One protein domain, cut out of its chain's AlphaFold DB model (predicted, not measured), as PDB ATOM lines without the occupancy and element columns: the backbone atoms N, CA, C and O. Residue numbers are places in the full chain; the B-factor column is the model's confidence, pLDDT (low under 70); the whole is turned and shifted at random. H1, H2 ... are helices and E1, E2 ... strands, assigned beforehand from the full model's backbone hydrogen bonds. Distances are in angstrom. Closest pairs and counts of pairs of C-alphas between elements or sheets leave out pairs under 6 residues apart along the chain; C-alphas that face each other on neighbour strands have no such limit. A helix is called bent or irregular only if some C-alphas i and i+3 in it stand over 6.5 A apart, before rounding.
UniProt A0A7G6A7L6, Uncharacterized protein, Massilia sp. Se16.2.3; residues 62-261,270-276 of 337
ATOM      1  N   TRP A  62     -51.758 -51.975  -4.919       97.88
ATOM      2  CA  TRP A  62     -50.417 -52.265  -5.424       97.88
ATOM      3  C   TRP A  62     -49.847 -53.606  -4.938       97.88
ATOM      4  O   TRP A  62     -49.089 -54.229  -5.679       97.88
ATOM      5  N   ARG A  63     -50.254 -54.107  -3.760       97.38
ATOM      6  CA  ARG A  63     -49.917 -55.472  -3.317       97.38
ATOM      7  C   ARG A  63     -50.630 -56.508  -4.171       97.38
ATOM      8  O   ARG A  63     -50.006 -57.439  -4.674       97.38
ATOM      9  N   THR A  64     -51.935 -56.319  -4.373       97.50
ATOM     10  CA  THR A  64     -52.760 -57.215  -5.195       97.50
ATOM     11  C   THR A  64     -52.235 -57.291  -6.627       97.50
ATOM     12  O   THR A  64     -52.166 -58.380  -7.189       97.50
ATOM     13  N   ALA A  65     -51.789 -56.165  -7.191       98.00
ATOM     14  CA  ALA A  65     -51.246 -56.088  -8.547       98.00
ATOM     15  C   ALA A  65     -49.989 -56.942  -8.776       98.00
ATOM     16  O   ALA A  65     -49.687 -57.285  -9.917       98.00
ATOM     17  N   ILE A  66     -49.265 -57.300  -7.712       98.00
ATOM     18  CA  ILE A  66     -48.113 -58.205  -7.781       98.00
ATOM     19  C   ILE A  66     -48.386 -59.563  -7.130       98.00
ATOM     20  O   ILE A  66     -47.452 -60.285  -6.801       98.00
ATOM     21  N   GLY A  67     -49.655 -59.919  -6.916       97.75
ATOM     22  CA  GLY A  67     -50.029 -61.199  -6.318       97.75
ATOM     23  C   GLY A  67     -49.633 -61.328  -4.847       97.75
ATOM     24  O   GLY A  67     -49.408 -62.437  -4.378       97.75
ATOM     25  N   ASN A  68     -49.537 -60.213  -4.113       97.62
ATOM     26  CA  ASN A  68     -49.190 -60.179  -2.686       97.62
ATOM     27  C   ASN A  68     -47.788 -60.722  -2.343       97.62
ATOM     28  O   ASN A  68     -47.512 -61.005  -1.177       97.62
ATOM     29  N   VAL A  69     -46.890 -60.826  -3.324       97.75
ATOM     30  CA  VAL A  69     -45.501 -61.269  -3.118       97.75
ATOM     31  C   VAL A  69     -44.554 -60.078  -2.884       97.75
ATOM     32  O   VAL A  69     -44.940 -58.926  -3.113       97.75
ATOM     33  N   PRO A  70     -43.303 -60.310  -2.447       98.12
ATOM     34  CA  PRO A  70     -42.290 -59.261  -2.405       98.12
ATOM     35  C   PRO A  70     -42.045 -58.607  -3.772       98.12
ATOM     36  O   PRO A  70     -42.088 -59.254  -4.826       98.12
ATOM     37  N   ILE A  71     -41.747 -57.308  -3.765       96.50
ATOM     38  CA  ILE A  71     -41.401 -56.571  -4.976       96.50
ATOM     39  C   ILE A  71     -40.055 -57.063  -5.523       96.50
ATOM     40  O   ILE A  71     -39.081 -57.288  -4.802       96.50
ATOM     41  N   SER A  72     -39.994 -57.216  -6.835       95.62
ATOM     42  CA  SER A  72     -38.832 -57.636  -7.600       95.62
ATOM     43  C   SER A  72     -38.739 -56.801  -8.873       95.62
ATOM     44  O   SER A  72     -39.663 -56.074  -9.235       95.62
ATOM     45  N   THR A  73     -37.631 -56.914  -9.600       94.38
ATOM     46  CA  THR A  73     -37.504 -56.267 -10.914       94.38
ATOM     47  C   THR A  73     -38.571 -56.744 -11.904       94.38
ATOM     48  O   THR A  73     -38.990 -55.958 -12.745       94.38
ATOM     49  N   GLY A  74     -39.047 -57.990 -11.776       96.62
ATOM     50  CA  GLY A  74     -40.060 -58.569 -12.664       96.62
ATOM     51  C   GLY A  74     -41.487 -58.067 -12.423       96.62
ATOM     52  O   GLY A  74     -42.275 -58.036 -13.361       96.62
ATOM     53  N   ASN A  75     -41.829 -57.636 -11.203       97.00
ATOM     54  CA  ASN A  75     -43.189 -57.180 -10.858       97.00
ATOM     55  C   ASN A  75     -43.273 -55.679 -10.493       97.00
ATOM     56  O   ASN A  75     -44.365 -55.127 -10.353       97.00
ATOM     57  N   ALA A  76     -42.133 -54.990 -10.404       95.62
ATOM     58  CA  ALA A  76     -42.012 -53.576 -10.053       95.62
ATOM     59  C   ALA A  76     -42.891 -52.625 -10.882       95.62
ATOM     60  O   ALA A  76     -43.441 -51.658 -10.347       95.62
ATOM     61  N   ALA A  77     -43.010 -52.878 -12.188       94.38
ATOM     62  CA  ALA A  77     -43.816 -52.049 -13.076       94.38
ATOM     63  C   ALA A  77     -45.309 -52.137 -12.725       94.38
ATOM     64  O   ALA A  77     -45.966 -51.102 -12.627       94.38
ATOM     65  N   ALA A  78     -45.818 -53.346 -12.459       96.69
ATOM     66  CA  ALA A  78     -47.202 -53.567 -12.048       96.69
ATOM     67  C   ALA A  78     -47.494 -52.921 -10.685       96.69
ATOM     68  O   ALA A  78     -48.488 -52.210 -10.548       96.69
ATOM     69  N   TYR A  79     -46.583 -53.073  -9.714       97.31
ATOM     70  CA  TYR A  79     -46.681 -52.395  -8.417       97.31
ATOM     71  C   TYR A  79     -46.769 -50.874  -8.583       97.31
ATOM     72  O   TYR A  79     -47.679 -50.226  -8.068       97.31
ATOM     73  N   THR A  80     -45.827 -50.296  -9.337       95.50
ATOM     74  CA  THR A  80     -45.736 -48.842  -9.532       95.50
ATOM     75  C   THR A  80     -46.955 -48.303 -10.272       95.50
ATOM     76  O   THR A  80     -47.455 -47.234  -9.933       95.50
ATOM     77  N   GLN A  81     -47.453 -49.030 -11.273       95.25
ATOM     78  CA  GLN A  81     -48.636 -48.624 -12.020       95.25
ATOM     79  C   GLN A  81     -49.883 -48.635 -11.131       95.25
ATOM     80  O   GLN A  81     -50.560 -47.615 -11.043       95.25
ATOM     81  N   ALA A  82     -50.119 -49.711 -10.379       97.06
ATOM     82  CA  ALA A  82     -51.241 -49.787  -9.445       97.06
ATOM     83  C   ALA A  82     -51.163 -48.731  -8.328       97.06
ATOM     84  O   ALA A  82     -52.185 -48.177  -7.921       97.06
ATOM     85  N   LEU A  83     -49.956 -48.402  -7.855       95.94
ATOM     86  CA  LEU A  83     -49.749 -47.307  -6.910       95.94
ATOM     87  C   LEU A  83     -50.127 -45.952  -7.526       95.94
ATOM     88  O   LEU A  83     -50.876 -45.191  -6.915       95.94
ATOM     89  N   LYS A  84     -49.672 -45.660  -8.750       93.81
ATOM     90  CA  LYS A  84     -50.053 -44.437  -9.473       93.81
ATOM     91  C   LYS A  84     -51.563 -44.345  -9.662       93.81
ATOM     92  O   LYS A  84     -52.135 -43.287  -9.421       93.81
ATOM     93  N   ASP A  85     -52.198 -45.442 -10.062       95.56
ATOM     94  CA  ASP A  85     -53.642 -45.492 -10.288       95.56
ATOM     95  C   ASP A  85     -54.415 -45.237  -8.988       95.56
ATOM     96  O   ASP A  85     -55.415 -44.521  -8.999       95.56
ATOM     97  N   SER A  86     -53.901 -45.717  -7.850       95.94
ATOM     98  CA  SER A  86     -54.529 -45.503  -6.539       95.94
ATOM     99  C   SER A  86     -54.582 -44.037  -6.093       95.94
ATOM    100  O   SER A  86     -55.486 -43.669  -5.347       95.94
ATOM    101  N   ILE A  87     -53.659 -43.192  -6.570       95.62
ATOM    102  CA  ILE A  87     -53.622 -41.751  -6.257       95.62
ATOM    103  C   ILE A  87     -54.075 -40.872  -7.431       95.62
ATOM    104  O   ILE A  87     -54.201 -39.656  -7.284       95.62
ATOM    105  N   ALA A  88     -54.303 -41.471  -8.604       92.88
ATOM    106  CA  ALA A  88     -54.481 -40.760  -9.862       92.88
ATOM    107  C   ALA A  88     -55.615 -39.747  -9.808       92.88
ATOM    108  O   ALA A  88     -55.398 -38.591 -10.142       92.88
ATOM    109  N   ARG A  89     -56.802 -40.157  -9.350       93.25
ATOM    110  CA  ARG A  89     -57.982 -39.283  -9.277       93.25
ATOM    111  C   ARG A  89     -57.668 -37.945  -8.600       93.25
ATOM    112  O   ARG A  89     -58.041 -36.897  -9.120       93.25
ATOM    113  N   ASP A  90     -56.983 -37.989  -7.461       95.19
ATOM    114  CA  ASP A  90     -56.737 -36.794  -6.657       95.19
ATOM    115  C   ASP A  90     -55.568 -35.984  -7.213       95.19
ATOM    116  O   ASP A  90     -55.681 -34.772  -7.349       95.19
ATOM    117  N   MET A  91     -54.491 -36.642  -7.644       93.75
ATOM    118  CA  MET A  91     -53.357 -35.941  -8.248       93.75
ATOM    119  C   MET A  91     -53.699 -35.314  -9.611       93.75
ATOM    120  O   MET A  91     -53.175 -34.256  -9.942       93.75
ATOM    121  N   VAL A  92     -54.610 -35.910 -10.396       90.00
ATOM    122  CA  VAL A  92     -55.163 -35.271 -11.605       90.00
ATOM    123  C   VAL A  92     -55.903 -34.001 -11.222       90.00
ATOM    124  O   VAL A  92     -55.689 -32.978 -11.860       90.00
ATOM    125  N   ALA A  93     -56.787 -34.081 -10.223       91.25
ATOM    126  CA  ALA A  93     -57.599 -32.949  -9.801       91.25
ATOM    127  C   ALA A  93     -56.713 -31.796  -9.319       91.25
ATOM    128  O   ALA A  93     -56.863 -30.691  -9.823       91.25
ATOM    129  N   LEU A  94     -55.726 -32.087  -8.463       93.00
ATOM    130  CA  LEU A  94     -54.709 -31.129  -8.035       93.00
ATOM    131  C   LEU A  94     -54.024 -30.452  -9.231       93.00
ATOM    132  O   LEU A  94     -53.918 -29.238  -9.279       93.00
ATOM    133  N   LEU A  95     -53.554 -31.233 -10.208       89.94
ATOM    134  CA  LEU A  95     -52.730 -30.716 -11.307       89.94
ATOM    135  C   LEU A  95     -53.520 -30.073 -12.452       89.94
ATOM    136  O   LEU A  95     -52.938 -29.352 -13.264       89.94
ATOM    137  N   ALA A  96     -54.807 -30.386 -12.586       82.94
ATOM    138  CA  ALA A  96     -55.649 -29.910 -13.681       82.94
ATOM    139  C   ALA A  96     -56.662 -28.841 -13.259       82.94
ATOM    140  O   ALA A  96     -57.123 -28.116 -14.137       82.94
ATOM    141  N   ASN A  97     -57.012 -28.773 -11.972       79.75
ATOM    142  CA  ASN A  97     -57.983 -27.842 -11.408       79.75
ATOM    143  C   ASN A  97     -57.568 -27.435  -9.982       79.75
ATOM    144  O   ASN A  97     -58.223 -27.777  -8.997       79.75
ATOM    145  N   ASP A  98     -56.430 -26.758  -9.881       78.69
ATOM    146  CA  ASP A  98     -55.847 -26.298  -8.620       78.69
ATOM    147  C   ASP A  98     -56.690 -25.220  -7.919       78.69
ATOM    148  O   ASP A  98     -56.664 -25.143  -6.695       78.69
ATOM    149  N   GLY A  99     -57.487 -24.445  -8.662       81.00
ATOM    150  CA  GLY A  99     -58.383 -23.423  -8.104       81.00
ATOM    151  C   GLY A  99     -59.430 -23.955  -7.113       81.00
ATOM    152  O   GLY A  99     -59.781 -23.250  -6.171       81.00
ATOM    153  N   ASP A 100     -59.863 -25.209  -7.279       84.12
ATOM    154  CA  ASP A 100     -60.820 -25.890  -6.389       84.12
ATOM    155  C   ASP A 100     -60.138 -26.945  -5.497       84.12
ATOM    156  O   ASP A 100     -60.791 -27.827  -4.920       84.12
ATOM    157  N   TRP A 101     -58.803 -26.945  -5.437       92.81
ATOM    158  CA  TRP A 101     -58.076 -27.953  -4.683       92.81
ATOM    159  C   TRP A 101     -58.152 -27.691  -3.176       92.81
ATOM    160  O   TRP A 101     -57.506 -26.797  -2.637       92.81
ATOM    161  N   ASP A 102     -58.873 -28.565  -2.479       94.31
ATOM    162  CA  ASP A 102     -58.836 -28.692  -1.027       94.31
ATOM    163  C   ASP A 102     -58.236 -30.055  -0.655       94.31
ATOM    164  O   ASP A 102     -58.865 -31.109  -0.810       94.31
ATOM    165  N   ALA A 103     -57.000 -30.029  -0.151       96.75
ATOM    166  CA  ALA A 103     -56.284 -31.224   0.278       96.75
ATOM    167  C   ALA A 103     -57.024 -31.973   1.400       96.75
ATOM    168  O   ALA A 103     -57.154 -33.198   1.334       96.75
ATOM    169  N   GLY A 104     -57.541 -31.255   2.401       96.69
ATOM    170  CA  GLY A 104     -58.184 -31.839   3.578       96.69
ATOM    171  C   GLY A 104     -59.467 -32.580   3.225       96.69
ATOM    172  O   GLY A 104     -59.624 -33.745   3.599       96.69
ATOM    173  N   SER A 105     -60.328 -31.963   2.409       95.81
ATOM    174  CA  SER A 105     -61.563 -32.592   1.909       95.81
ATOM    175  C   SER A 105     -61.297 -33.886   1.123       95.81
ATOM    176  O   SER A 105     -62.110 -34.813   1.124       95.81
ATOM    177  N   ARG A 106     -60.119 -33.984   0.495       96.50
ATOM    178  CA  ARG A 106     -59.670 -35.137  -0.295       96.50
ATOM    179  C   ARG A 106     -58.807 -36.123   0.493       96.50
ATOM    180  O   ARG A 106     -58.341 -37.110  -0.070       96.50
ATOM    181  N   GLY A 107     -58.618 -35.905   1.796       97.38
ATOM    182  CA  GLY A 107     -57.864 -36.804   2.669       97.38
ATOM    183  C   GLY A 107     -56.343 -36.728   2.497       97.38
ATOM    184  O   GLY A 107     -55.654 -37.711   2.793       97.38
ATOM    185  N   TRP A 108     -55.842 -35.582   2.041       98.50
ATOM    186  CA  TRP A 108     -54.428 -35.244   1.955       98.50
ATOM    187  C   TRP A 108     -54.055 -34.190   3.000       98.50
ATOM    188  O   TRP A 108     -54.831 -33.286   3.303       98.50
ATOM    189  N   TYR A 109     -52.855 -34.317   3.553       98.69
ATOM    190  CA  TYR A 109     -52.368 -33.515   4.674       98.69
ATOM    191  C   TYR A 109     -50.928 -33.079   4.433       98.69
ATOM    192  O   TYR A 109     -50.241 -33.667   3.596       98.69
ATOM    193  N   HIS A 110     -50.459 -32.094   5.192       98.38
ATOM    194  CA  HIS A 110     -49.083 -31.607   5.101       98.38
ATOM    195  C   HIS A 110     -48.432 -31.548   6.480       98.38
ATOM    196  O   HIS A 110     -49.114 -31.606   7.503       98.38
ATOM    197  N   ASP A 111     -47.111 -31.399   6.500       96.06
ATOM    198  CA  ASP A 111     -46.341 -31.235   7.732       96.06
ATOM    199  C   ASP A 111     -46.670 -29.900   8.435       96.06
ATOM    200  O   ASP A 111     -46.917 -28.897   7.762       96.06
ATOM    201  N   PRO A 112     -46.665 -29.822   9.771       96.38
ATOM    202  CA  PRO A 112     -46.721 -28.538  10.462       96.38
ATOM    203  C   PRO A 112     -45.347 -27.848  10.409       96.38
ATOM    204  O   PRO A 112     -44.402 -28.360   9.815       96.38
ATOM    205  N   TRP A 113     -45.224 -26.679  11.032       96.19
ATOM    206  CA  TRP A 113     -43.980 -25.939  11.275       96.19
ATOM    207  C   TRP A 113     -43.264 -25.346  10.057       96.19
ATOM    208  O   TRP A 113     -42.225 -24.704  10.201       96.19
ATOM    209  N   LEU A 114     -43.825 -25.498   8.859       96.31
ATOM    210  CA  LEU A 114     -43.205 -25.017   7.621       96.31
ATOM    211  C   LEU A 114     -43.821 -23.714   7.097       96.31
ATOM    212  O   LEU A 114     -43.364 -23.202   6.082       96.31
ATOM    213  N   GLY A 115     -44.817 -23.147   7.787       95.50
ATOM    214  CA  GLY A 115     -45.530 -21.948   7.338       95.50
ATOM    215  C   GLY A 115     -44.611 -20.776   7.003       95.50
ATOM    216  O   GLY A 115     -44.756 -20.185   5.949       95.50
ATOM    217  N   SER A 116     -43.591 -20.486   7.815       94.62
ATOM    218  CA  SER A 116     -42.645 -19.387   7.543       94.62
ATOM    219  C   SER A 116     -41.759 -19.579   6.304       94.62
ATOM    220  O   SER A 116     -41.107 -18.627   5.887       94.62
ATOM    221  N   GLN A 117     -41.704 -20.789   5.745       94.69
ATOM    222  CA  GLN A 117     -40.894 -21.135   4.572       94.69
ATOM    223  C   GLN A 117     -41.749 -21.393   3.324       94.69
ATOM    224  O   GLN A 117     -41.213 -21.475   2.219       94.69
ATOM    225  N   ARG A 118     -43.059 -21.588   3.503       96.62
ATOM    226  CA  ARG A 118     -44.000 -21.896   2.428       96.62
ATOM    227  C   ARG A 118     -44.351 -20.647   1.652       96.62
ATOM    228  O   ARG A 118     -44.772 -19.652   2.239       96.62
ATOM    229  N   GLU A 119     -44.273 -20.751   0.334       96.88
ATOM    230  CA  GLU A 119     -44.796 -19.720  -0.548       96.88
ATOM    231  C   GLU A 119     -46.332 -19.714  -0.555       96.88
ATOM    232  O   GLU A 119     -46.984 -20.735  -0.319       96.88
ATOM    233  N   ALA A 120     -46.916 -18.541  -0.788       96.31
ATOM    234  CA  ALA A 120     -48.316 -18.288  -0.474       96.31
ATOM    235  C   ALA A 120     -49.353 -18.909  -1.423       96.31
ATOM    236  O   ALA A 120     -50.524 -18.982  -1.053       96.31
ATOM    237  N   ILE A 121     -48.980 -19.326  -2.638       96.31
ATOM    238  CA  ILE A 121     -49.955 -19.765  -3.649       96.31
ATOM    239  C   ILE A 121     -50.252 -21.261  -3.507       96.31
ATOM    240  O   ILE A 121     -51.404 -21.660  -3.363       96.31
ATOM    241  N   HIS A 122     -49.218 -22.097  -3.493       96.25
ATOM    242  CA  HIS A 122     -49.320 -23.556  -3.470       96.25
ATOM    243  C   HIS A 122     -48.665 -24.201  -2.238       96.25
ATOM    244  O   HIS A 122     -48.666 -25.430  -2.125       96.25
ATOM    245  N   GLY A 123     -48.107 -23.412  -1.312       96.62
ATOM    246  CA  GLY A 123     -47.466 -23.923  -0.101       96.62
ATOM    247  C   GLY A 123     -46.153 -24.648  -0.389       96.62
ATOM    248  O   GLY A 123     -45.769 -25.550   0.363       96.62
ATOM    249  N   MET A 124     -45.487 -24.312  -1.497       97.75
ATOM    250  CA  MET A 124     -44.207 -24.920  -1.847       97.75
ATOM    251  C   MET A 124     -43.059 -24.397  -0.989       97.75
ATOM    252  O   MET A 124     -43.044 -23.255  -0.541       97.75
ATOM    253  N   LEU A 125     -42.051 -25.242  -0.824       97.12
ATOM    254  CA  LEU A 125     -40.787 -24.934  -0.171       97.12
ATOM    255  C   LEU A 125     -39.677 -24.913  -1.211       97.12
ATOM    256  O   LEU A 125     -39.714 -25.693  -2.166       97.12
ATOM    257  N   VAL A 126     -38.648 -24.099  -0.998       97.25
ATOM    258  CA  VAL A 126     -37.404 -24.245  -1.760       97.25
ATOM    259  C   VAL A 126     -36.784 -25.599  -1.405       97.25
ATOM    260  O   VAL A 126     -36.429 -25.854  -0.260       97.25
ATOM    261  N   GLY A 127     -36.686 -26.496  -2.386       94.94
ATOM    262  CA  GLY A 127     -36.075 -27.814  -2.214       94.94
ATOM    263  C   GLY A 127     -34.551 -27.754  -2.305       94.94
ATOM    264  O   GLY A 127     -33.844 -28.268  -1.445       94.94
ATOM    265  N   LEU A 128     -34.051 -27.116  -3.362       95.06
ATOM    266  CA  LEU A 128     -32.636 -26.836  -3.603       95.06
ATOM    267  C   LEU A 128     -32.549 -25.465  -4.253       95.06
ATOM    268  O   LEU A 128     -33.118 -25.271  -5.328       95.06
ATOM    269  N   GLU A 129     -31.824 -24.548  -3.618       94.06
ATOM    270  CA  GLU A 129     -31.645 -23.177  -4.101       94.06
ATOM    271  C   GLU A 129     -30.942 -23.128  -5.456       94.06
ATOM    272  O   GLU A 129     -31.353 -22.367  -6.328       94.06
ATOM    273  N   GLN A 130     -29.929 -23.972  -5.662       95.12
ATOM    274  CA  GLN A 130     -29.164 -24.007  -6.900       95.12
ATOM    275  C   GLN A 130     -28.749 -25.432  -7.265       95.12
ATOM    276  O   GLN A 130     -27.990 -26.093  -6.559       95.12
ATOM    277  N   VAL A 131     -29.222 -25.881  -8.422       94.94
ATOM    278  CA  VAL A 131     -28.771 -27.090  -9.100       94.94
ATOM    279  C   VAL A 131     -27.959 -26.662 -10.312       94.94
ATOM    280  O   VAL A 131     -28.486 -26.017 -11.219       94.94
ATOM    281  N   ASP A 132     -26.671 -26.995 -10.306       94.44
ATOM    282  CA  ASP A 132     -25.737 -26.614 -11.364       94.44
ATOM    283  C   ASP A 132     -26.068 -27.327 -12.686       94.44
ATOM    284  O   ASP A 132     -26.358 -28.529 -12.717       94.44
ATOM    285  N   ASN A 133     -26.017 -26.598 -13.799       91.12
ATOM    286  CA  ASN A 133     -26.308 -27.151 -15.117       91.12
ATOM    287  C   ASN A 133     -25.275 -28.184 -15.589       91.12
ATOM    288  O   ASN A 133     -25.623 -29.085 -16.358       91.12
ATOM    289  N   ALA A 134     -24.042 -28.128 -15.084       93.12
ATOM    290  CA  ALA A 134     -23.000 -29.115 -15.345       93.12
ATOM    291  C   ALA A 134     -23.354 -30.519 -14.825       93.12
ATOM    292  O   ALA A 134     -22.772 -31.499 -15.288       93.12
ATOM    293  N   LEU A 135     -24.337 -30.649 -13.921       90.50
ATOM    294  CA  LEU A 135     -24.865 -31.949 -13.487       90.50
ATOM    295  C   LEU A 135     -25.676 -32.654 -14.586       90.50
ATOM    296  O   LEU A 135     -25.852 -33.873 -14.539       90.50
ATOM    297  N   PHE A 136     -26.134 -31.915 -15.602       88.00
ATOM    298  CA  PHE A 136     -26.937 -32.440 -16.704       88.00
ATOM    299  C   PHE A 136     -26.337 -32.095 -18.080       88.00
ATOM    300  O   PHE A 136     -27.044 -31.558 -18.943       88.00
ATOM    301  N   PRO A 137     -25.070 -32.467 -18.353       86.19
ATOM    302  CA  PRO A 137     -24.291 -31.952 -19.486       86.19
ATOM    303  C   PRO A 137     -24.857 -32.345 -20.860       86.19
ATOM    304  O   PRO A 137     -24.528 -31.735 -21.869       86.19
ATOM    305  N   LYS A 138     -25.722 -33.365 -20.913       88.88
ATOM    306  CA  LYS A 138     -26.357 -33.869 -22.145       88.88
ATOM    307  C   LYS A 138     -27.842 -33.520 -22.260       88.88
ATOM    308  O   LYS A 138     -28.514 -34.008 -23.160       88.88
ATOM    309  N   SER A 139     -28.378 -32.735 -21.329       87.50
ATOM    310  CA  SER A 139     -29.820 -32.479 -21.243       87.50
ATOM    311  C   SER A 139     -30.281 -31.217 -21.982       87.50
ATOM    312  O   SER A 139     -31.484 -30.997 -22.114       87.50
ATOM    313  N   GLY A 140     -29.339 -30.378 -22.429       89.50
ATOM    314  CA  GLY A 140     -29.628 -29.053 -22.986       89.50
ATOM    315  C   GLY A 140     -29.980 -27.993 -21.936       89.50
ATOM    316  O   GLY A 140     -30.461 -26.928 -22.304       89.50
ATOM    317  N   LEU A 141     -29.776 -28.277 -20.646       94.25
ATOM    318  CA  LEU A 141     -29.924 -27.299 -19.571       94.25
ATOM    319  C   LEU A 141     -28.854 -26.202 -19.693       94.25
ATOM    320  O   LEU A 141     -27.659 -26.465 -19.562       94.25
ATOM    321  N   ALA A 142     -29.293 -24.972 -19.943       93.88
ATOM    322  CA  ALA A 142     -28.420 -23.843 -20.253       93.88
ATOM    323  C   ALA A 142     -27.963 -23.052 -19.017       93.88
ATOM    324  O   ALA A 142     -26.949 -22.362 -19.073       93.88
ATOM    325  N   LYS A 143     -28.718 -23.118 -17.915       95.00
ATOM    326  CA  LYS A 143     -28.478 -22.342 -16.690       95.00
ATOM    327  C   LYS A 143     -28.770 -23.182 -15.449       95.00
ATOM    328  O   LYS A 143     -29.572 -24.113 -15.548       95.00
ATOM    329  N   PRO A 144     -28.186 -22.847 -14.288       96.38
ATOM    330  CA  PRO A 144     -28.621 -23.410 -13.022       96.38
ATOM    331  C   PRO A 144     -30.116 -23.172 -12.773       96.38
ATOM    332  O   PRO A 144     -30.742 -22.284 -13.363       96.38
ATOM    333  N   PHE A 145     -30.704 -23.968 -11.890       97.12
ATOM    334  CA  PHE A 145     -32.111 -23.817 -11.525       97.12
ATOM    335  C   PHE A 145     -32.358 -24.075 -10.048       97.12
ATOM    336  O   PHE A 145     -31.592 -24.770  -9.387       97.12
ATOM    337  N   THR A 146     -33.453 -23.516  -9.550       98.06
ATOM    338  CA  THR A 146     -33.970 -23.773  -8.208       98.06
ATOM    339  C   THR A 146     -35.072 -24.819  -8.304       98.06
ATOM    340  O   THR A 146     -35.843 -24.825  -9.270       98.06
ATOM    341  N   THR A 147     -35.163 -25.702  -7.312       97.62
ATOM    342  CA  THR A 147     -36.315 -26.601  -7.171       97.62
ATOM    343  C   THR A 147     -37.261 -26.115  -6.090       97.62
ATOM    344  O   THR A 147     -36.817 -25.657  -5.040       97.62
ATOM    345  N   TYR A 148     -38.554 -26.273  -6.342       98.38
ATOM    346  CA  TYR A 148     -39.629 -26.037  -5.385       98.38
ATOM    347  C   TYR A 148     -40.385 -27.333  -5.148       98.38
ATOM    348  O   TYR A 148     -40.571 -28.104  -6.087       98.38
ATOM    349  N   VAL A 149     -40.794 -27.607  -3.915       98.06
ATOM    350  CA  VAL A 149     -41.434 -28.874  -3.559       98.06
ATOM    351  C   VAL A 149     -42.666 -28.673  -2.694       98.06
ATOM    352  O   VAL A 149     -42.678 -27.831  -1.805       98.06
ATOM    353  N   VAL A 150     -43.678 -29.504  -2.917       97.62
ATOM    354  CA  VAL A 150     -44.827 -29.662  -2.019       97.62
ATOM    355  C   VAL A 150     -45.039 -31.145  -1.744       97.62
ATOM    356  O   VAL A 150     -44.892 -31.980  -2.643       97.62
ATOM    357  N   THR A 151     -45.356 -31.473  -0.493       98.06
ATOM    358  CA  THR A 151     -45.496 -32.850  -0.013       98.06
ATOM    359  C   THR A 151     -46.887 -33.064   0.562       98.06
ATOM    360  O   THR A 151     -47.331 -32.304   1.418       98.06
ATOM    361  N   TYR A 152     -47.535 -34.139   0.126       98.50
ATOM    362  CA  TYR A 152     -48.849 -34.571   0.572       98.50
ATOM    363  C   TYR A 152     -48.757 -35.941   1.239       98.50
ATOM    364  O   TYR A 152     -48.163 -36.869   0.688       98.50
ATOM    365  N   TYR A 153     -49.400 -36.091   2.390       98.69
ATOM    366  CA  TYR A 153     -49.548 -37.357   3.104       98.69
ATOM    367  C   TYR A 153     -50.993 -37.818   3.006       98.69
ATOM    368  O   TYR A 153     -51.909 -37.037   3.257       98.69
ATOM    369  N   ASN A 154     -51.217 -39.084   2.662       98.31
ATOM    370  CA  ASN A 154     -52.557 -39.653   2.739       98.31
ATOM    371  C   ASN A 154     -53.011 -39.773   4.205       98.31
ATOM    372  O   ASN A 154     -52.213 -39.665   5.136       98.31
ATOM    373  N   ARG A 155     -54.294 -40.077   4.419       98.12
ATOM    374  CA  ARG A 155     -54.893 -40.260   5.757       98.12
ATOM    375  C   ARG A 155     -54.077 -41.163   6.697       98.12
ATOM    376  O   ARG A 155     -53.956 -40.858   7.878       98.12
ATOM    377  N   ILE A 156     -53.510 -42.258   6.187       98.12
ATOM    378  CA  ILE A 156     -52.743 -43.217   6.997       98.12
ATOM    379  C   ILE A 156     -51.399 -42.630   7.432       98.12
ATOM    380  O   ILE A 156     -51.045 -42.734   8.603       98.12
ATOM    381  N   GLY A 157     -50.684 -41.957   6.525       97.88
ATOM    382  CA  GLY A 157     -49.453 -41.249   6.875       97.88
ATOM    383  C   GLY A 157     -49.710 -40.067   7.809       97.88
ATOM    384  O   GLY A 157     -48.991 -39.870   8.786       97.88
ATOM    385  N   ALA A 158     -50.798 -39.337   7.576       98.19
ATOM    386  CA  ALA A 158     -51.221 -38.212   8.398       98.19
ATOM    387  C   ALA A 158     -51.523 -38.608   9.851       98.19
ATOM    388  O   ALA A 158     -51.252 -37.833  10.761       98.19
ATOM    389  N   GLN A 159     -51.991 -39.831  10.108       97.19
ATOM    390  CA  GLN A 159     -52.144 -40.323  11.478       97.19
ATOM    391  C   GLN A 159     -50.816 -40.405  12.245       97.19
ATOM    392  O   GLN A 159     -50.796 -40.286  13.471       97.19
ATOM    393  N   THR A 160     -49.700 -40.647  11.562       96.81
ATOM    394  CA  THR A 160     -48.377 -40.587  12.194       96.81
ATOM    395  C   THR A 160     -48.003 -39.138  12.501       96.81
ATOM    396  O   THR A 160     -47.578 -38.863  13.619       96.81
ATOM    397  N   LEU A 161     -48.288 -38.193  11.596       97.31
ATOM    398  CA  LEU A 161     -48.128 -36.759  11.880       97.31
ATOM    399  C   LEU A 161     -48.950 -36.324  13.105       97.31
ATOM    400  O   LEU A 161     -48.400 -35.712  14.012       97.31
ATOM    401  N   GLY A 162     -50.222 -36.722  13.197       96.75
ATOM    402  CA  GLY A 162     -51.083 -36.412  14.346       96.75
ATOM    403  C   GLY A 162     -50.672 -37.082  15.659       96.75
ATOM    404  O   GLY A 162     -51.035 -36.611  16.734       96.75
ATOM    405  N   ARG A 163     -49.899 -38.174  15.604       96.25
ATOM    406  CA  ARG A 163     -49.295 -38.788  16.795       96.25
ATOM    407  C   ARG A 163     -48.070 -38.019  17.270       96.25
ATOM    408  O   ARG A 163     -47.938 -37.825  18.474       96.25
ATOM    409  N   ILE A 164     -47.213 -37.587  16.346       97.25
ATOM    410  CA  ILE A 164     -46.016 -36.797  16.657       97.25
ATOM    411  C   ILE A 164     -46.427 -35.417  17.173       97.25
ATOM    412  O   ILE A 164     -46.008 -35.015  18.250       97.25
ATOM    413  N   TRP A 165     -47.290 -34.719  16.438       95.94
ATOM    414  CA  TRP A 165     -47.626 -33.311  16.656       95.94
ATOM    415  C   TRP A 165     -48.937 -33.108  17.419       95.94
ATOM    416  O   TRP A 165     -49.609 -32.096  17.231       95.94
ATOM    417  N   ARG A 166     -49.323 -34.073  18.267       92.62
ATOM    418  CA  ARG A 166     -50.500 -33.935  19.141       92.62
ATOM    419  C   ARG A 166     -50.384 -32.695  20.025       92.62
ATOM    420  O   ARG A 166     -51.343 -31.945  20.149       92.62
ATOM    421  N   ASP A 167     -49.207 -32.517  20.614       94.00
ATOM    422  CA  ASP A 167     -48.749 -31.235  21.128       94.00
ATOM    423  C   ASP A 167     -47.644 -30.748  20.178       94.00
ATOM    424  O   ASP A 167     -46.571 -31.359  20.128       94.00
ATOM    425  N   PRO A 168     -47.887 -29.704  19.370       92.44
ATOM    426  CA  PRO A 168     -46.890 -29.236  18.421       92.44
ATOM    427  C   PRO A 168     -45.645 -28.650  19.101       92.44
ATOM    428  O   PRO A 168     -44.584 -28.674  18.482       92.44
ATOM    429  N   GLN A 169     -45.753 -28.165  20.346       93.56
ATOM    430  CA  GLN A 169     -44.639 -27.601  21.120       93.56
ATOM    431  C   GLN A 169     -43.854 -28.678  21.887       93.56
ATOM    432  O   GLN A 169     -42.702 -28.458  22.258       93.56
ATOM    433  N   ALA A 170     -44.452 -29.854  22.090       94.75
ATOM    434  CA  ALA A 170     -43.827 -31.009  22.727       94.75
ATOM    435  C   ALA A 170     -44.038 -32.282  21.880       94.75
ATOM    436  O   ALA A 170     -44.831 -33.154  22.248       94.75
ATOM    437  N   PRO A 171     -43.342 -32.415  20.730       95.31
ATOM    438  CA  PRO A 171     -43.566 -33.525  19.816       95.31
ATOM    439  C   PRO A 171     -43.262 -34.881  20.456       95.31
ATOM    440  O   PRO A 171     -42.219 -35.082  21.084       95.31
ATOM    441  N   GLN A 172     -44.140 -35.857  20.226       95.88
ATOM    442  CA  GLN A 172     -43.943 -37.220  20.702       95.88
ATOM    443  C   GLN A 172     -43.035 -38.002  19.748       95.88
ATOM    444  O   GLN A 172     -43.428 -38.371  18.639       95.88
ATOM    445  N   LEU A 173     -41.820 -38.305  20.207       94.75
ATOM    446  CA  LEU A 173     -40.815 -39.046  19.436       94.75
ATOM    447  C   LEU A 173     -40.658 -40.506  19.895       94.75
ATOM    448  O   LEU A 173     -40.103 -41.331  19.166       94.75
ATOM    449  N   GLY A 174     -41.146 -40.830  21.097       93.25
ATOM    450  CA  GLY A 174     -41.051 -42.156  21.704       93.25
ATOM    451  C   GLY A 174     -42.206 -43.094  21.345       93.25
ATOM    452  O   GLY A 174     -43.123 -42.748  20.600       93.25
ATOM    453  N   GLY A 175     -42.160 -44.320  21.882       88.12
ATOM    454  CA  GLY A 175     -43.289 -45.264  21.843       88.12
ATOM    455  C   GLY A 175     -43.761 -45.673  20.442       88.12
ATOM    456  O   GLY A 175     -44.909 -46.068  20.271       88.12
ATOM    457  N   GLY A 176     -42.908 -45.532  19.423       89.88
ATOM    458  CA  GLY A 176     -43.272 -45.808  18.033       89.88
ATOM    459  C   GLY A 176     -44.150 -44.735  17.376       89.88
ATOM    460  O   GLY A 176     -44.654 -44.972  16.282       89.88
ATOM    461  N   ALA A 177     -44.317 -43.555  17.985       90.44
ATOM    462  CA  ALA A 177     -45.113 -42.461  17.417       90.44
ATOM    463  C   ALA A 177     -44.602 -41.981  16.050       90.44
ATOM    464  O   ALA A 177     -45.393 -41.529  15.231       90.44
ATOM    465  N   THR A 178     -43.303 -42.144  15.784       93.94
ATOM    466  CA  THR A 178     -42.643 -41.806  14.513       93.94
ATOM    467  C   THR A 178     -42.717 -42.917  13.464       93.94
ATOM    468  O   THR A 178     -42.244 -42.744  12.340       93.94
ATOM    469  N   GLN A 179     -43.302 -44.069  13.802       94.31
ATOM    470  CA  GLN A 179     -43.422 -45.190  12.877       94.31
ATOM    471  C   GLN A 179     -44.677 -45.036  12.019       94.31
ATOM    472  O   GLN A 179     -45.811 -45.009  12.506       94.31
ATOM    473  N   TYR A 180     -44.468 -44.943  10.709       96.38
ATOM    474  CA  TYR A 180     -45.546 -44.939   9.729       96.38
ATOM    475  C   TYR A 180     -46.189 -46.323   9.629       96.38
ATOM    476  O   TYR A 180     -45.496 -47.343   9.590       96.38
ATOM    477  N   ALA A 181     -47.520 -46.351   9.579       95.56
ATOM    478  CA  ALA A 181     -48.285 -47.581   9.403       95.56
ATOM    479  C   ALA A 181     -48.258 -48.041   7.938       95.56
ATOM    480  O   ALA A 181     -48.174 -47.214   7.026       95.56
ATOM    481  N   ASP A 182     -48.357 -49.352   7.707       97.06
ATOM    482  CA  ASP A 182     -48.505 -49.901   6.357       97.06
ATOM    483  C   ASP A 182     -49.705 -49.261   5.638       97.06
ATOM    484  O   ASP A 182     -50.772 -49.060   6.223       97.06
ATOM    485  N   GLY A 183     -49.514 -48.904   4.367       97.69
ATOM    486  CA  GLY A 183     -50.488 -48.139   3.588       97.69
ATOM    487  C   GLY A 183     -50.352 -46.620   3.716       97.69
ATOM    488  O   GLY A 183     -51.109 -45.887   3.075       97.69
ATOM    489  N   SER A 184     -49.381 -46.125   4.493       98.38
ATOM    490  CA  SER A 184     -48.966 -44.719   4.415       98.38
ATOM    491  C   SER A 184     -48.424 -44.425   3.022       98.38
ATOM    492  O   SER A 184     -47.547 -45.143   2.540       98.38
ATOM    493  N   VAL A 185     -48.933 -43.365   2.399       98.38
ATOM    494  CA  VAL A 185     -48.495 -42.880   1.090       98.38
ATOM    495  C   VAL A 185     -48.139 -41.408   1.218       98.38
ATOM    496  O   VAL A 185     -48.958 -40.608   1.675       98.38
ATOM    497  N   THR A 186     -46.939 -41.063   0.770       98.38
ATOM    498  CA  THR A 186     -46.470 -39.688   0.634       98.38
ATOM    499  C   THR A 186     -46.227 -39.395  -0.838       98.38
ATOM    500  O   THR A 186     -45.546 -40.164  -1.517       98.38
ATOM    501  N   VAL A 187     -46.769 -38.285  -1.328       98.25
ATOM    502  CA  VAL A 187     -46.539 -37.783  -2.683       98.25
ATOM    503  C   VAL A 187     -45.796 -36.462  -2.580       98.25
ATOM    504  O   VAL A 187     -46.301 -35.522  -1.975       98.25
ATOM    505  N   LYS A 188     -44.613 -36.373  -3.183       97.69
ATOM    506  CA  LYS A 188     -43.872 -35.118  -3.326       97.69
ATOM    507  C   LYS A 188     -43.884 -34.694  -4.783       97.69
ATOM    508  O   LYS A 188     -43.445 -35.449  -5.650       97.69
ATOM    509  N   LEU A 189     -44.344 -33.481  -5.048       97.06
ATOM    510  CA  LEU A 189     -44.233 -32.853  -6.358       97.06
ATOM    511  C   LEU A 189     -43.067 -31.877  -6.324       97.06
ATOM    512  O   LEU A 189     -42.975 -31.067  -5.406       97.06
ATOM    513  N   ALA A 190     -42.180 -31.970  -7.307       97.12
ATOM    514  CA  ALA A 190     -41.045 -31.078  -7.456       97.12
ATOM    515  C   ALA A 190     -41.143 -30.304  -8.771       97.12
ATOM    516  O   ALA A 190     -41.296 -30.880  -9.853       97.12
ATOM    517  N   PHE A 191     -41.014 -28.993  -8.655       97.69
ATOM    518  CA  PHE A 191     -41.028 -28.017  -9.726       97.69
ATOM    519  C   PHE A 191     -39.636 -27.412  -9.893       97.69
ATOM    520  O   PHE A 191     -38.825 -27.433  -8.968       97.69
ATOM    521  N   THR A 192     -39.349 -26.880 -11.075       97.50
ATOM    522  CA  THR A 192     -38.092 -26.201 -11.402       97.50
ATOM    523  C   THR A 192     -38.349 -24.798 -11.935       97.50
ATOM    524  O   THR A 192     -39.356 -24.557 -12.602       97.50
ATOM    525  N   THR A 193     -37.418 -23.880 -11.685       97.75
ATOM    526  CA  THR A 193     -37.400 -22.546 -12.307       97.75
ATOM    527  C   THR A 193     -36.925 -22.573 -13.761       97.75
ATOM    528  O   THR A 193     -37.127 -21.607 -14.497       97.75
ATOM    529  N   ALA A 194     -36.308 -23.672 -14.209       96.56
ATOM    530  CA  ALA A 194     -35.888 -23.826 -15.596       96.56
ATOM    531  C   ALA A 194     -37.086 -24.146 -16.500       96.56
ATOM    532  O   ALA A 194     -37.505 -25.293 -16.631       96.56
ATOM    533  N   GLY A 195     -37.616 -23.117 -17.161       95.44
ATOM    534  CA  GLY A 195     -38.615 -23.273 -18.217       95.44
ATOM    535  C   GLY A 195     -38.053 -23.871 -19.514       95.44
ATOM    536  O   GLY A 195     -36.844 -24.083 -19.635       95.44
ATOM    537  N   PRO A 196     -38.904 -24.098 -20.530       93.62
ATOM    538  CA  PRO A 196     -38.510 -24.733 -21.790       93.62
ATOM    539  C   PRO A 196     -37.407 -23.994 -22.562       93.62
ATOM    540  O   PRO A 196     -36.693 -24.632 -23.333       93.62
ATOM    541  N   GLN A 197     -37.246 -22.681 -22.356       93.19
ATOM    542  CA  GLN A 197     -36.146 -21.899 -22.935       93.19
ATOM    543  C   GLN A 197     -34.795 -22.213 -22.275       93.19
ATOM    544  O   GLN A 197     -33.770 -22.225 -22.950       93.19
ATOM    545  N   ALA A 198     -34.785 -22.457 -20.960       94.19
ATOM    546  CA  ALA A 198     -33.575 -22.780 -20.205       94.19
ATOM    547  C   ALA A 198     -33.275 -24.285 -20.212       94.19
ATOM    548  O   ALA A 198     -32.116 -24.677 -20.095       94.19
ATOM    549  N   TRP A 199     -34.305 -25.124 -20.348       94.81
ATOM    550  CA  TRP A 199     -34.180 -26.573 -20.384       94.81
ATOM    551  C   TRP A 199     -35.199 -27.200 -21.349       94.81
ATOM    552  O   TRP A 199     -36.368 -27.374 -20.995       94.81
ATOM    553  N   PRO A 200     -34.781 -27.625 -22.559       92.50
ATOM    554  CA  PRO A 200     -35.690 -28.167 -23.575       92.50
ATOM    555  C   PRO A 200     -36.509 -29.389 -23.135       92.50
ATOM    556  O   PRO A 200     -37.559 -29.668 -23.723       92.50
ATOM    557  N   ALA A 201     -36.046 -30.116 -22.110       89.88
ATOM    558  CA  ALA A 201     -36.751 -31.249 -21.516       89.88
ATOM    559  C   ALA A 201     -38.087 -30.855 -20.858       89.88
ATOM    560  O   ALA A 201     -38.974 -31.700 -20.754       89.88
ATOM    561  N   MET A 202     -38.239 -29.579 -20.486       92.62
ATOM    562  CA  MET A 202     -39.428 -29.016 -19.838       92.62
ATOM    563  C   MET A 202     -40.492 -28.531 -20.834       92.62
ATOM    564  O   MET A 202     -41.513 -27.967 -20.438       92.62
ATOM    565  N   ARG A 203     -40.300 -28.740 -22.145       91.56
ATOM    566  CA  ARG A 203     -41.321 -28.412 -23.155       91.56
ATOM    567  C   ARG A 203     -42.618 -29.177 -22.894       91.56
ATOM    568  O   ARG A 203     -42.634 -30.400 -22.867       91.56
ATOM    569  N   GLY A 204     -43.716 -28.439 -22.739       88.88
ATOM    570  CA  GLY A 204     -45.035 -29.011 -22.453       88.88
ATOM    571  C   GLY A 204     -45.224 -29.490 -21.010       88.88
ATOM    572  O   GLY A 204     -46.251 -30.108 -20.723       88.88
ATOM    573  N   ALA A 205     -44.273 -29.219 -20.109       91.75
ATOM    574  CA  ALA A 205     -44.462 -29.454 -18.685       91.75
ATOM    575  C   ALA A 205     -45.605 -28.584 -18.138       91.75
ATOM    576  O   ALA A 205     -45.833 -27.465 -18.604       91.75
ATOM    577  N   LEU A 206     -46.321 -29.110 -17.141       92.62
ATOM    578  CA  LEU A 206     -47.274 -28.315 -16.370       92.62
ATOM    579  C   LEU A 206     -46.520 -27.168 -15.694       92.62
ATOM    580  O   LEU A 206     -45.443 -27.392 -15.145       92.62
ATOM    581  N   SER A 207     -47.097 -25.974 -15.731       94.06
ATOM    582  CA  SER A 207     -46.558 -24.791 -15.073       94.06
ATOM    583  C   SER A 207     -47.577 -24.263 -14.078       94.06
ATOM    584  O   SER A 207     -48.767 -24.225 -14.398       94.06
ATOM    585  N   TRP A 208     -47.098 -23.847 -12.912       94.62
ATOM    586  CA  TRP A 208     -47.879 -23.170 -11.885       94.62
ATOM    587  C   TRP A 208     -47.241 -21.825 -11.534       94.62
ATOM    588  O   TRP A 208     -46.009 -21.738 -11.488       94.62
ATOM    589  N   PRO A 209     -48.041 -20.772 -11.296       95.00
ATOM    590  CA  PRO A 209     -47.530 -19.549 -10.698       95.00
ATOM    591  C   PRO A 209     -47.193 -19.805  -9.224       95.00
ATOM    592  O   PRO A 209     -48.017 -20.325  -8.488       95.00
ATOM    593  N   ILE A 210     -46.002 -19.425  -8.772       96.00
ATOM    594  CA  ILE A 210     -45.616 -19.503  -7.355       96.00
ATOM    595  C   ILE A 210     -45.121 -18.143  -6.867       96.00
ATOM    596  O   ILE A 210     -44.627 -17.342  -7.667       96.00
ATOM    597  N   MET A 211     -45.178 -17.903  -5.556       96.38
ATOM    598  CA  MET A 211     -44.425 -16.809  -4.935       96.38
ATOM    599  C   MET A 211     -42.953 -17.221  -4.780       96.38
ATOM    600  O   MET A 211     -42.544 -17.880  -3.831       96.38
ATOM    601  N   MET A 212     -42.136 -16.862  -5.765       95.38
ATOM    602  CA  MET A 212     -40.771 -17.358  -5.923       95.38
ATOM    603  C   MET A 212     -39.763 -16.540  -5.102       95.38
ATOM    604  O   MET A 212     -39.458 -15.399  -5.450       95.38
ATOM    605  N   ALA A 213     -39.204 -17.133  -4.045       94.19
ATOM    606  CA  ALA A 213     -38.168 -16.515  -3.202       94.19
ATOM    607  C   ALA A 213     -36.741 -16.660  -3.780       94.19
ATOM    608  O   ALA A 213     -35.907 -15.763  -3.663       94.19
ATOM    609  N   ALA A 214     -36.473 -17.780  -4.454       95.75
ATOM    610  CA  ALA A 214     -35.190 -18.135  -5.062       95.75
ATOM    611  C   ALA A 214     -35.347 -18.598  -6.524       95.75
ATOM    612  O   ALA A 214     -36.257 -19.356  -6.865       95.75
ATOM    613  N   ASN A 215     -34.454 -18.145  -7.398       96.44
ATOM    614  CA  ASN A 215     -34.433 -18.474  -8.816       96.44
ATOM    615  C   ASN A 215     -33.010 -18.402  -9.377       96.44
ATOM    616  O   ASN A 215     -32.577 -17.386  -9.923       96.44
ATOM    617  N   ALA A 216     -32.300 -19.523  -9.327       96.25
ATOM    618  CA  ALA A 216     -30.957 -19.636  -9.885       96.25
ATOM    619  C   ALA A 216     -30.917 -19.488 -11.423       96.25
ATOM    620  O   ALA A 216     -29.861 -19.212 -11.984       96.25
ATOM    621  N   THR A 217     -32.053 -19.626 -12.120       95.19
ATOM    622  CA  THR A 217     -32.126 -19.448 -13.582       95.19
ATOM    623  C   THR A 217     -32.032 -17.974 -13.988       95.19
ATOM    624  O   THR A 217     -31.518 -17.661 -15.067       95.19
ATOM    625  N   THR A 218     -32.500 -17.066 -13.128       94.06
ATOM    626  CA  THR A 218     -32.379 -15.609 -13.307       94.06
ATOM    627  C   THR A 218     -31.342 -14.970 -12.382       94.06
ATOM    628  O   THR A 218     -30.989 -13.815 -12.596       94.06
ATOM    629  N   GLY A 219     -30.840 -15.703 -11.384       91.69
ATOM    630  CA  GLY A 219     -29.962 -15.178 -10.335       91.69
ATOM    631  C   GLY A 219     -30.704 -14.404  -9.238       91.69
ATOM    632  O   GLY A 219     -30.070 -13.692  -8.466       91.69
ATOM    633  N   HIS A 220     -32.034 -14.506  -9.167       89.44
ATOM    634  CA  HIS A 220     -32.844 -13.809  -8.168       89.44
ATOM    635  C   HIS A 220     -32.906 -14.596  -6.851       89.44
ATOM    636  O   HIS A 220     -33.431 -15.705  -6.824       89.44
ATOM    637  N   PHE A 221     -32.435 -14.002  -5.755       88.25
ATOM    638  CA  PHE A 221     -32.515 -14.556  -4.396       88.25
ATOM    639  C   PHE A 221     -32.898 -13.433  -3.434       88.25
ATOM    640  O   PHE A 221     -32.038 -12.754  -2.875       88.25
ATOM    641  N   GLY A 222     -34.190 -13.155  -3.320       83.56
ATOM    642  CA  GLY A 222     -34.643 -11.932  -2.674       83.56
ATOM    643  C   GLY A 222     -36.109 -11.973  -2.296       83.56
ATOM    644  O   GLY A 222     -36.662 -13.028  -1.991       83.56
ATOM    645  N   ARG A 223     -36.738 -10.796  -2.295       87.12
ATOM    646  CA  ARG A 223     -38.156 -10.671  -1.964       87.12
ATOM    647  C   ARG A 223     -38.984 -11.576  -2.893       87.12
ATOM    648  O   ARG A 223     -38.810 -11.469  -4.107       87.12
ATOM    649  N   PRO A 224     -39.889 -12.417  -2.360       93.06
ATOM    650  CA  PRO A 224     -40.711 -13.286  -3.188       93.06
ATOM    651  C   PRO A 224     -41.478 -12.516  -4.267       93.06
ATOM    652  O   PRO A 224     -42.087 -11.480  -3.988       93.06
ATOM    653  N   THR A 225     -41.446 -13.020  -5.501       92.50
ATOM    654  CA  THR A 225     -42.166 -12.442  -6.646       92.50
ATOM    655  C   THR A 225     -42.942 -13.521  -7.404       92.50
ATOM    656  O   THR A 225     -42.459 -14.652  -7.497       92.50
ATOM    657  N   PRO A 226     -44.129 -13.218  -7.959       94.25
ATOM    658  CA  PRO A 226     -44.860 -14.176  -8.782       94.25
ATOM    659  C   PRO A 226     -44.063 -14.576 -10.021       94.25
ATOM    660  O   PRO A 226     -43.686 -13.727 -10.830       94.25
ATOM    661  N   ALA A 227     -43.834 -15.872 -10.196       94.75
ATOM    662  CA  ALA A 227     -43.171 -16.409 -11.378       94.75
ATOM    663  C   ALA A 227     -43.609 -17.857 -11.650       94.75
ATOM    664  O   ALA A 227     -43.996 -18.570 -10.724       94.75
ATOM    665  N   PRO A 228     -43.555 -18.319 -12.913       96.06
ATOM    666  CA  PRO A 228     -43.899 -19.694 -13.242       96.06
ATOM    667  C   PRO A 228     -42.821 -20.674 -12.764       96.06
ATOM    668  O   PRO A 228     -41.627 -20.461 -12.989       96.06
ATOM    669  N   ALA A 229     -43.252 -21.792 -12.192       97.00
ATOM    670  CA  ALA A 229     -42.431 -22.967 -11.934       97.00
ATOM    671  C   ALA A 229     -43.011 -24.178 -12.675       97.00
ATOM    672  O   ALA A 229     -44.222 -24.318 -12.822       97.00
ATOM    673  N   TYR A 230     -42.144 -25.075 -13.143       97.06
ATOM    674  CA  TYR A 230     -42.516 -26.148 -14.064       97.06
ATOM    675  C   TYR A 230     -42.383 -27.511 -13.391       97.06
ATOM    676  O   TYR A 230     -41.315 -27.831 -12.873       97.06
ATOM    677  N   LEU A 231     -43.435 -28.335 -13.411       95.81
ATOM    678  CA  LEU A 231     -43.420 -29.671 -12.813       95.81
ATOM    679  C   LEU A 231     -42.327 -30.510 -13.478       95.81
ATOM    680  O   LEU A 231     -42.399 -30.778 -14.679       95.81
ATOM    681  N   MET A 232     -41.342 -30.937 -12.690       94.12
ATOM    682  CA  MET A 232     -40.159 -31.681 -13.132       94.12
ATOM    683  C   MET A 232     -40.178 -33.133 -12.659       94.12
ATOM    684  O   MET A 232     -39.654 -34.019 -13.341       94.12
ATOM    685  N   GLN A 233     -40.743 -33.395 -11.481       93.94
ATOM    686  CA  GLN A 233     -40.710 -34.719 -10.880       93.94
ATOM    687  C   GLN A 233     -41.880 -34.937  -9.922       93.94
ATOM    688  O   GLN A 233     -42.318 -34.020  -9.234       93.94
ATOM    689  N   ALA A 234     -42.356 -36.177  -9.863       94.31
ATOM    690  CA  ALA A 234     -43.215 -36.673  -8.800       94.31
ATOM    691  C   ALA A 234     -42.536 -37.874  -8.132       94.31
ATOM    692  O   ALA A 234     -42.111 -38.812  -8.815       94.31
ATOM    693  N   ASP A 235     -42.447 -37.840  -6.807       95.94
ATOM    694  CA  ASP A 235     -41.985 -38.945  -5.978       95.94
ATOM    695  C   ASP A 235     -43.167 -39.502  -5.187       95.94
ATOM    696  O   ASP A 235     -43.922 -38.741  -4.582       95.94
ATOM    697  N   ILE A 236     -43.324 -40.824  -5.174       97.25
ATOM    698  CA  ILE A 236     -44.313 -41.510  -4.339       97.25
ATOM    699  C   ILE A 236     -43.564 -42.482  -3.440       97.25
ATOM    700  O   ILE A 236     -42.840 -43.361  -3.924       97.25
ATOM    701  N   VAL A 237     -43.751 -42.319  -2.136       97.62
ATOM    702  CA  VAL A 237     -43.152 -43.145  -1.090       97.62
ATOM    703  C   VAL A 237     -44.261 -43.871  -0.351       97.62
ATOM    704  O   VAL A 237     -45.257 -43.258   0.030       97.62
ATOM    705  N   VAL A 238     -44.097 -45.178  -0.156       97.94
ATOM    706  CA  VAL A 238     -45.112 -46.020   0.483       97.94
ATOM    707  C   VAL A 238     -44.492 -46.861   1.579       97.94
ATOM    708  O   VAL A 238     -43.477 -47.525   1.352       97.94
ATOM    709  N   LYS A 239     -45.137 -46.874   2.746       98.00
ATOM    710  CA  LYS A 239     -44.867 -47.860   3.790       98.00
ATOM    711  C   LYS A 239     -45.574 -49.166   3.419       98.00
ATOM    712  O   LYS A 239     -46.803 -49.233   3.421       98.00
ATOM    713  N   ASP A 240     -44.792 -50.187   3.086       97.75
ATOM    714  CA  ASP A 240     -45.282 -51.514   2.724       97.75
ATOM    715  C   ASP A 240     -44.306 -52.604   3.200       97.75
ATOM    716  O   ASP A 240     -43.375 -52.994   2.492       97.75
ATOM    717  N   SER A 241     -44.514 -53.103   4.419       97.12
ATOM    718  CA  SER A 241     -43.689 -54.172   4.993       97.12
ATOM    719  C   SER A 241     -43.856 -55.537   4.319       97.12
ATOM    720  O   SER A 241     -42.946 -56.354   4.404       97.12
ATOM    721  N   GLN A 242     -44.963 -55.806   3.625       96.94
ATOM    722  CA  GLN A 242     -45.168 -57.096   2.955       96.94
ATOM    723  C   GLN A 242     -44.425 -57.154   1.619       96.94
ATOM    724  O   GLN A 242     -43.721 -58.120   1.333       96.94
ATOM    725  N   SER A 243     -44.569 -56.114   0.795       97.44
ATOM    726  CA  SER A 243     -43.908 -56.057  -0.508       97.44
ATOM    727  C   SER A 243     -42.425 -55.705  -0.390       97.44
ATOM    728  O   SER A 243     -41.646 -56.113  -1.246       97.44
ATOM    729  N   ALA A 244     -41.996 -55.009   0.666       97.31
ATOM    730  CA  ALA A 244     -40.590 -54.695   0.917       97.31
ATOM    731  C   ALA A 244     -40.130 -55.191   2.303       97.31
ATOM    732  O   ALA A 244     -39.796 -54.374   3.153       97.31
ATOM    733  N   PRO A 245     -40.034 -56.508   2.559       96.44
ATOM    734  CA  PRO A 245     -39.824 -57.058   3.909       96.44
ATOM    735  C   PRO A 245     -38.521 -56.633   4.601       96.44
ATOM    736  O   PRO A 245     -38.409 -56.731   5.816       96.44
ATOM    737  N   GLN A 246     -37.530 -56.151   3.849       94.62
ATOM    738  CA  GLN A 246     -36.240 -55.727   4.404       94.62
ATOM    739  C   GLN A 246     -36.244 -54.288   4.933       94.62
ATOM    740  O   GLN A 246     -35.553 -53.989   5.901       94.62
ATOM    741  N   THR A 247     -36.978 -53.385   4.282       94.81
ATOM    742  CA  THR A 247     -36.985 -51.943   4.603       94.81
ATOM    743  C   THR A 247     -38.351 -51.472   5.087       94.81
ATOM    744  O   THR A 247     -38.468 -50.488   5.810       94.81
ATOM    745  N   GLY A 248     -39.397 -52.156   4.639       96.31
ATOM    746  CA  GLY A 248     -40.793 -51.785   4.740       96.31
ATOM    747  C   GLY A 248     -41.169 -50.511   3.993       96.31
ATOM    748  O   GLY A 248     -42.223 -49.953   4.289       96.31
ATOM    749  N   TRP A 249     -40.326 -50.055   3.064       97.25
ATOM    750  CA  TRP A 249     -40.521 -48.836   2.285       97.25
ATOM    751  C   TRP A 249     -40.246 -49.073   0.803       97.25
ATOM    752  O   TRP A 249     -39.216 -49.649   0.437       97.25
ATOM    753  N   VAL A 250     -41.137 -48.561  -0.043       96.25
ATOM    754  CA  VAL A 250     -40.989 -48.533  -1.501       96.25
ATOM    755  C   VAL A 250     -40.942 -47.082  -1.971       96.25
ATOM    756  O   VAL A 250     -41.782 -46.272  -1.583       96.25
ATOM    757  N   PHE A 251     -39.968 -46.770  -2.826       95.00
ATOM    758  CA  PHE A 251     -39.763 -45.444  -3.404       95.00
ATOM    759  C   PHE A 251     -39.935 -45.521  -4.914       95.00
ATOM    760  O   PHE A 251     -39.326 -46.367  -5.574       95.00
ATOM    761  N   THR A 252     -40.739 -44.619  -5.465       91.31
ATOM    762  CA  THR A 252     -40.904 -44.469  -6.908       91.31
ATOM    763  C   THR A 252     -40.684 -43.012  -7.279       91.31
ATOM    764  O   THR A 252     -41.235 -42.116  -6.647       91.31
ATOM    765  N   THR A 253     -39.869 -42.784  -8.304       86.12
ATOM    766  CA  THR A 253     -39.575 -41.448  -8.824       86.12
ATOM    767  C   THR A 253     -39.930 -41.416 -10.294       86.12
ATOM    768  O   THR A 253     -39.626 -42.351 -11.045       86.12
ATOM    769  N   ARG A 254     -40.552 -40.320 -10.720       77.25
ATOM    770  CA  ARG A 254     -40.871 -40.094 -12.121       77.25
ATOM    771  C   ARG A 254     -40.618 -38.655 -12.525       77.25
ATOM    772  O   ARG A 254     -41.297 -37.751 -12.050       77.25
ATOM    773  N   SER A 255     -39.692 -38.471 -13.458       66.56
ATOM    774  CA  SER A 255     -39.411 -37.177 -14.074       66.56
ATOM    775  C   SER A 255     -40.350 -36.914 -15.257       66.56
ATOM    776  O   SER A 255     -40.649 -37.816 -16.042       66.56
ATOM    777  N   THR A 256     -40.809 -35.676 -15.404       57.66
ATOM    778  CA  THR A 256     -41.635 -35.183 -16.515       57.66
ATOM    779  C   THR A 256     -40.744 -34.676 -17.646       57.66
ATOM    780  O   THR A 256     -40.791 -33.512 -18.019       57.66
ATOM    781  N   THR A 257     -39.898 -35.532 -18.219       47.62
ATOM    782  CA  THR A 257     -39.228 -35.161 -19.471       47.62
ATOM    783  C   THR A 257     -40.174 -35.384 -20.646       47.62
ATOM    784  O   THR A 257     -40.880 -36.395 -20.724       47.62
ATOM    785  N   ALA A 258     -40.195 -34.424 -21.573       44.12
ATOM    786  CA  ALA A 258     -40.920 -34.529 -22.831       44.12
ATOM    787  C   ALA A 258     -40.352 -35.678 -23.677       44.12
ATOM    788  O   ALA A 258     -39.457 -35.492 -24.498       44.12
ATOM    789  N   THR A 259     -40.867 -36.889 -23.485       37.59
ATOM    790  CA  THR A 259     -40.758 -37.910 -24.527       37.59
ATOM    791  C   THR A 259     -41.798 -37.541 -25.585       37.59
ATOM    792  O   THR A 259     -42.968 -37.392 -25.218       37.59
ATOM    793  N   PRO A 260     -41.436 -37.366 -26.868       32.28
ATOM    794  CA  PRO A 260     -42.428 -37.202 -27.917       32.28
ATOM    795  C   PRO A 260     -43.221 -38.507 -28.019       32.28
ATOM    796  O   PRO A 260     -42.799 -39.475 -28.646       32.28
ATOM    797  N   VAL A 261     -44.367 -38.560 -27.345       34.69
ATOM    798  CA  VAL A 261     -45.345 -39.622 -27.549       34.69
ATOM    799  C   VAL A 261     -46.032 -39.288 -28.862       34.69
ATOM    800  O   VAL A 261     -46.773 -38.309 -28.948       34.69
ATOM    801  N   ARG A 270     -53.841 -34.403 -19.200       47.00
ATOM    802  CA  ARG A 270     -52.378 -34.246 -19.026       47.00
ATOM    803  C   ARG A 270     -51.780 -35.317 -18.093       47.00
ATOM    804  O   ARG A 270     -50.677 -35.797 -18.347       47.00
ATOM    805  N   TRP A 271     -52.557 -35.794 -17.122       42.84
ATOM    806  CA  TRP A 271     -52.218 -36.940 -16.277       42.84
ATOM    807  C   TRP A 271     -52.201 -38.291 -17.010       42.84
ATOM    808  O   TRP A 271     -51.325 -39.110 -16.769       42.84
ATOM    809  N   CYS A 272     -53.102 -38.550 -17.960       35.44
ATOM    810  CA  CYS A 272     -53.059 -39.769 -18.780       35.44
ATOM    811  C   CYS A 272     -51.843 -39.800 -19.727       35.44
ATOM    812  O   CYS A 272     -51.378 -40.875 -20.111       35.44
ATOM    813  N   ARG A 273     -51.303 -38.634 -20.118       43.00
ATOM    814  CA  ARG A 273     -49.977 -38.547 -20.763       43.00
ATOM    815  C   ARG A 273     -48.853 -38.830 -19.758       43.00
ATOM    816  O   ARG A 273     -47.955 -39.603 -20.076       43.00
ATOM    817  N   TRP A 274     -48.968 -38.322 -18.528       43.47
ATOM    818  CA  TRP A 274     -48.086 -38.670 -17.406       43.47
ATOM    819  C   TRP A 274     -48.144 -40.158 -17.025       43.47
ATOM    820  O   TRP A 274     -47.120 -40.703 -16.635       43.47
ATOM    821  N   ALA A 275     -49.270 -40.858 -17.190       35.81
ATOM    822  CA  ALA A 275     -49.433 -42.259 -16.802       35.81
ATOM    823  C   ALA A 275     -48.692 -43.250 -17.723       35.81
ATOM    824  O   ALA A 275     -48.327 -44.325 -17.256       35.81
ATOM    825  N   ARG A 276     -48.400 -42.883 -18.982       36.16
ATOM    826  CA  ARG A 276     -47.985 -43.825 -20.046       36.16
ATOM    827  C   ARG A 276     -46.476 -44.077 -20.235       36.16
ATOM    828  O   ARG A 276     -46.124 -45.031 -20.912       36.16
TER     829      ARG A 276
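AT A GLANCE: This is residues 62 to 261 and 270 to 276 of the 337 residues of an uncharacterized protein of Massilia sp. Se16.2.3 (UniProt A0A7G6A7L6). A tall, strongly twisted sheet, with E2, E3, E5 and E6 side by side, folds over at one end, where E5 bends and E4 comes round to E1 and E2. Toward the other end, arm H1a of a bent helix covers E5 and E6, while H2 sits beside the strands; H3 packs on arm H1b. The 207 printed residues hold three named helices and six named strands, H1 E1 E2 H2 E3 E4 E5 E6 H3, with under half of the residues in them; the class is mixed and the branched sheet antiparallel. The whole is compact, with a radius of gyration of the C-alphas of 18.2 A and spans of 46 by 46 by 34 A.

HOW THE PARTS SIT: E5, residues 220 to 239, has E3, residues 185 to 192, on one side (N 188 to O 235, 2.8 A). On the other side are its hairpin partners E4, residues 207 to 215 (N 210 to O 227, 2.9 A), and E6, residues 249 to 255 (N 236 to O 252, 2.9 A). E4 E5 E6 is a meander, each strand the antiparallel neighbour of the one before. E5 bends by 104 degrees at residue 223. E2, residues 145 to 154, neighbours E3 (N 150 to O 189, 3.0 A) and forms a hairpin with E1, residues 125 to 131 (N 127 to O 147, 2.8 A). H1, residues 76 to 96, was assigned as one helix by its hydrogen bonds but is bent, with C-alphas 86 and 89 7.6 A apart; H1a, residues 76 to 86, is over E5 and E6 at a height over the sheet of 10.1 A, and H1b, residues 89 to 96, only grazes the sheet. H3, residues 270 to 275, touches H1b, closest C-alphas Val 92 and Trp 271, 5.8 A. H2, residues 155 to 164, stands at the sheet's level, its closest C-alpha to E3 being Gly 157 to Val 185, 6.1 A. Every O i to N i+4 pair is within hydrogen-bond range in H1a, H1b and H3, and 5 of 6 in H2.

IN THESE COORDINATES: H1a begins at C-alpha 76 (-42.012, -53.576, -10.053). E5 is 38.0 A long and E2 29.5 A. H3 ends at C-alpha 275 (-49.433, -42.259, -16.802).

THE WHOLE: The C-alphas of Gly 67 and Arg 223, the farthest apart, are 52.1 A apart. Residues 262 to 269 are not printed; C-alphas 261 and 270 are 12.3 A apart across the cut. The links H1 to E1, E1 to E2, H2 to E3 and E3 to E4 are long. The model's pLDDT is under 70 at residues 255 to 261 and 270 to 276.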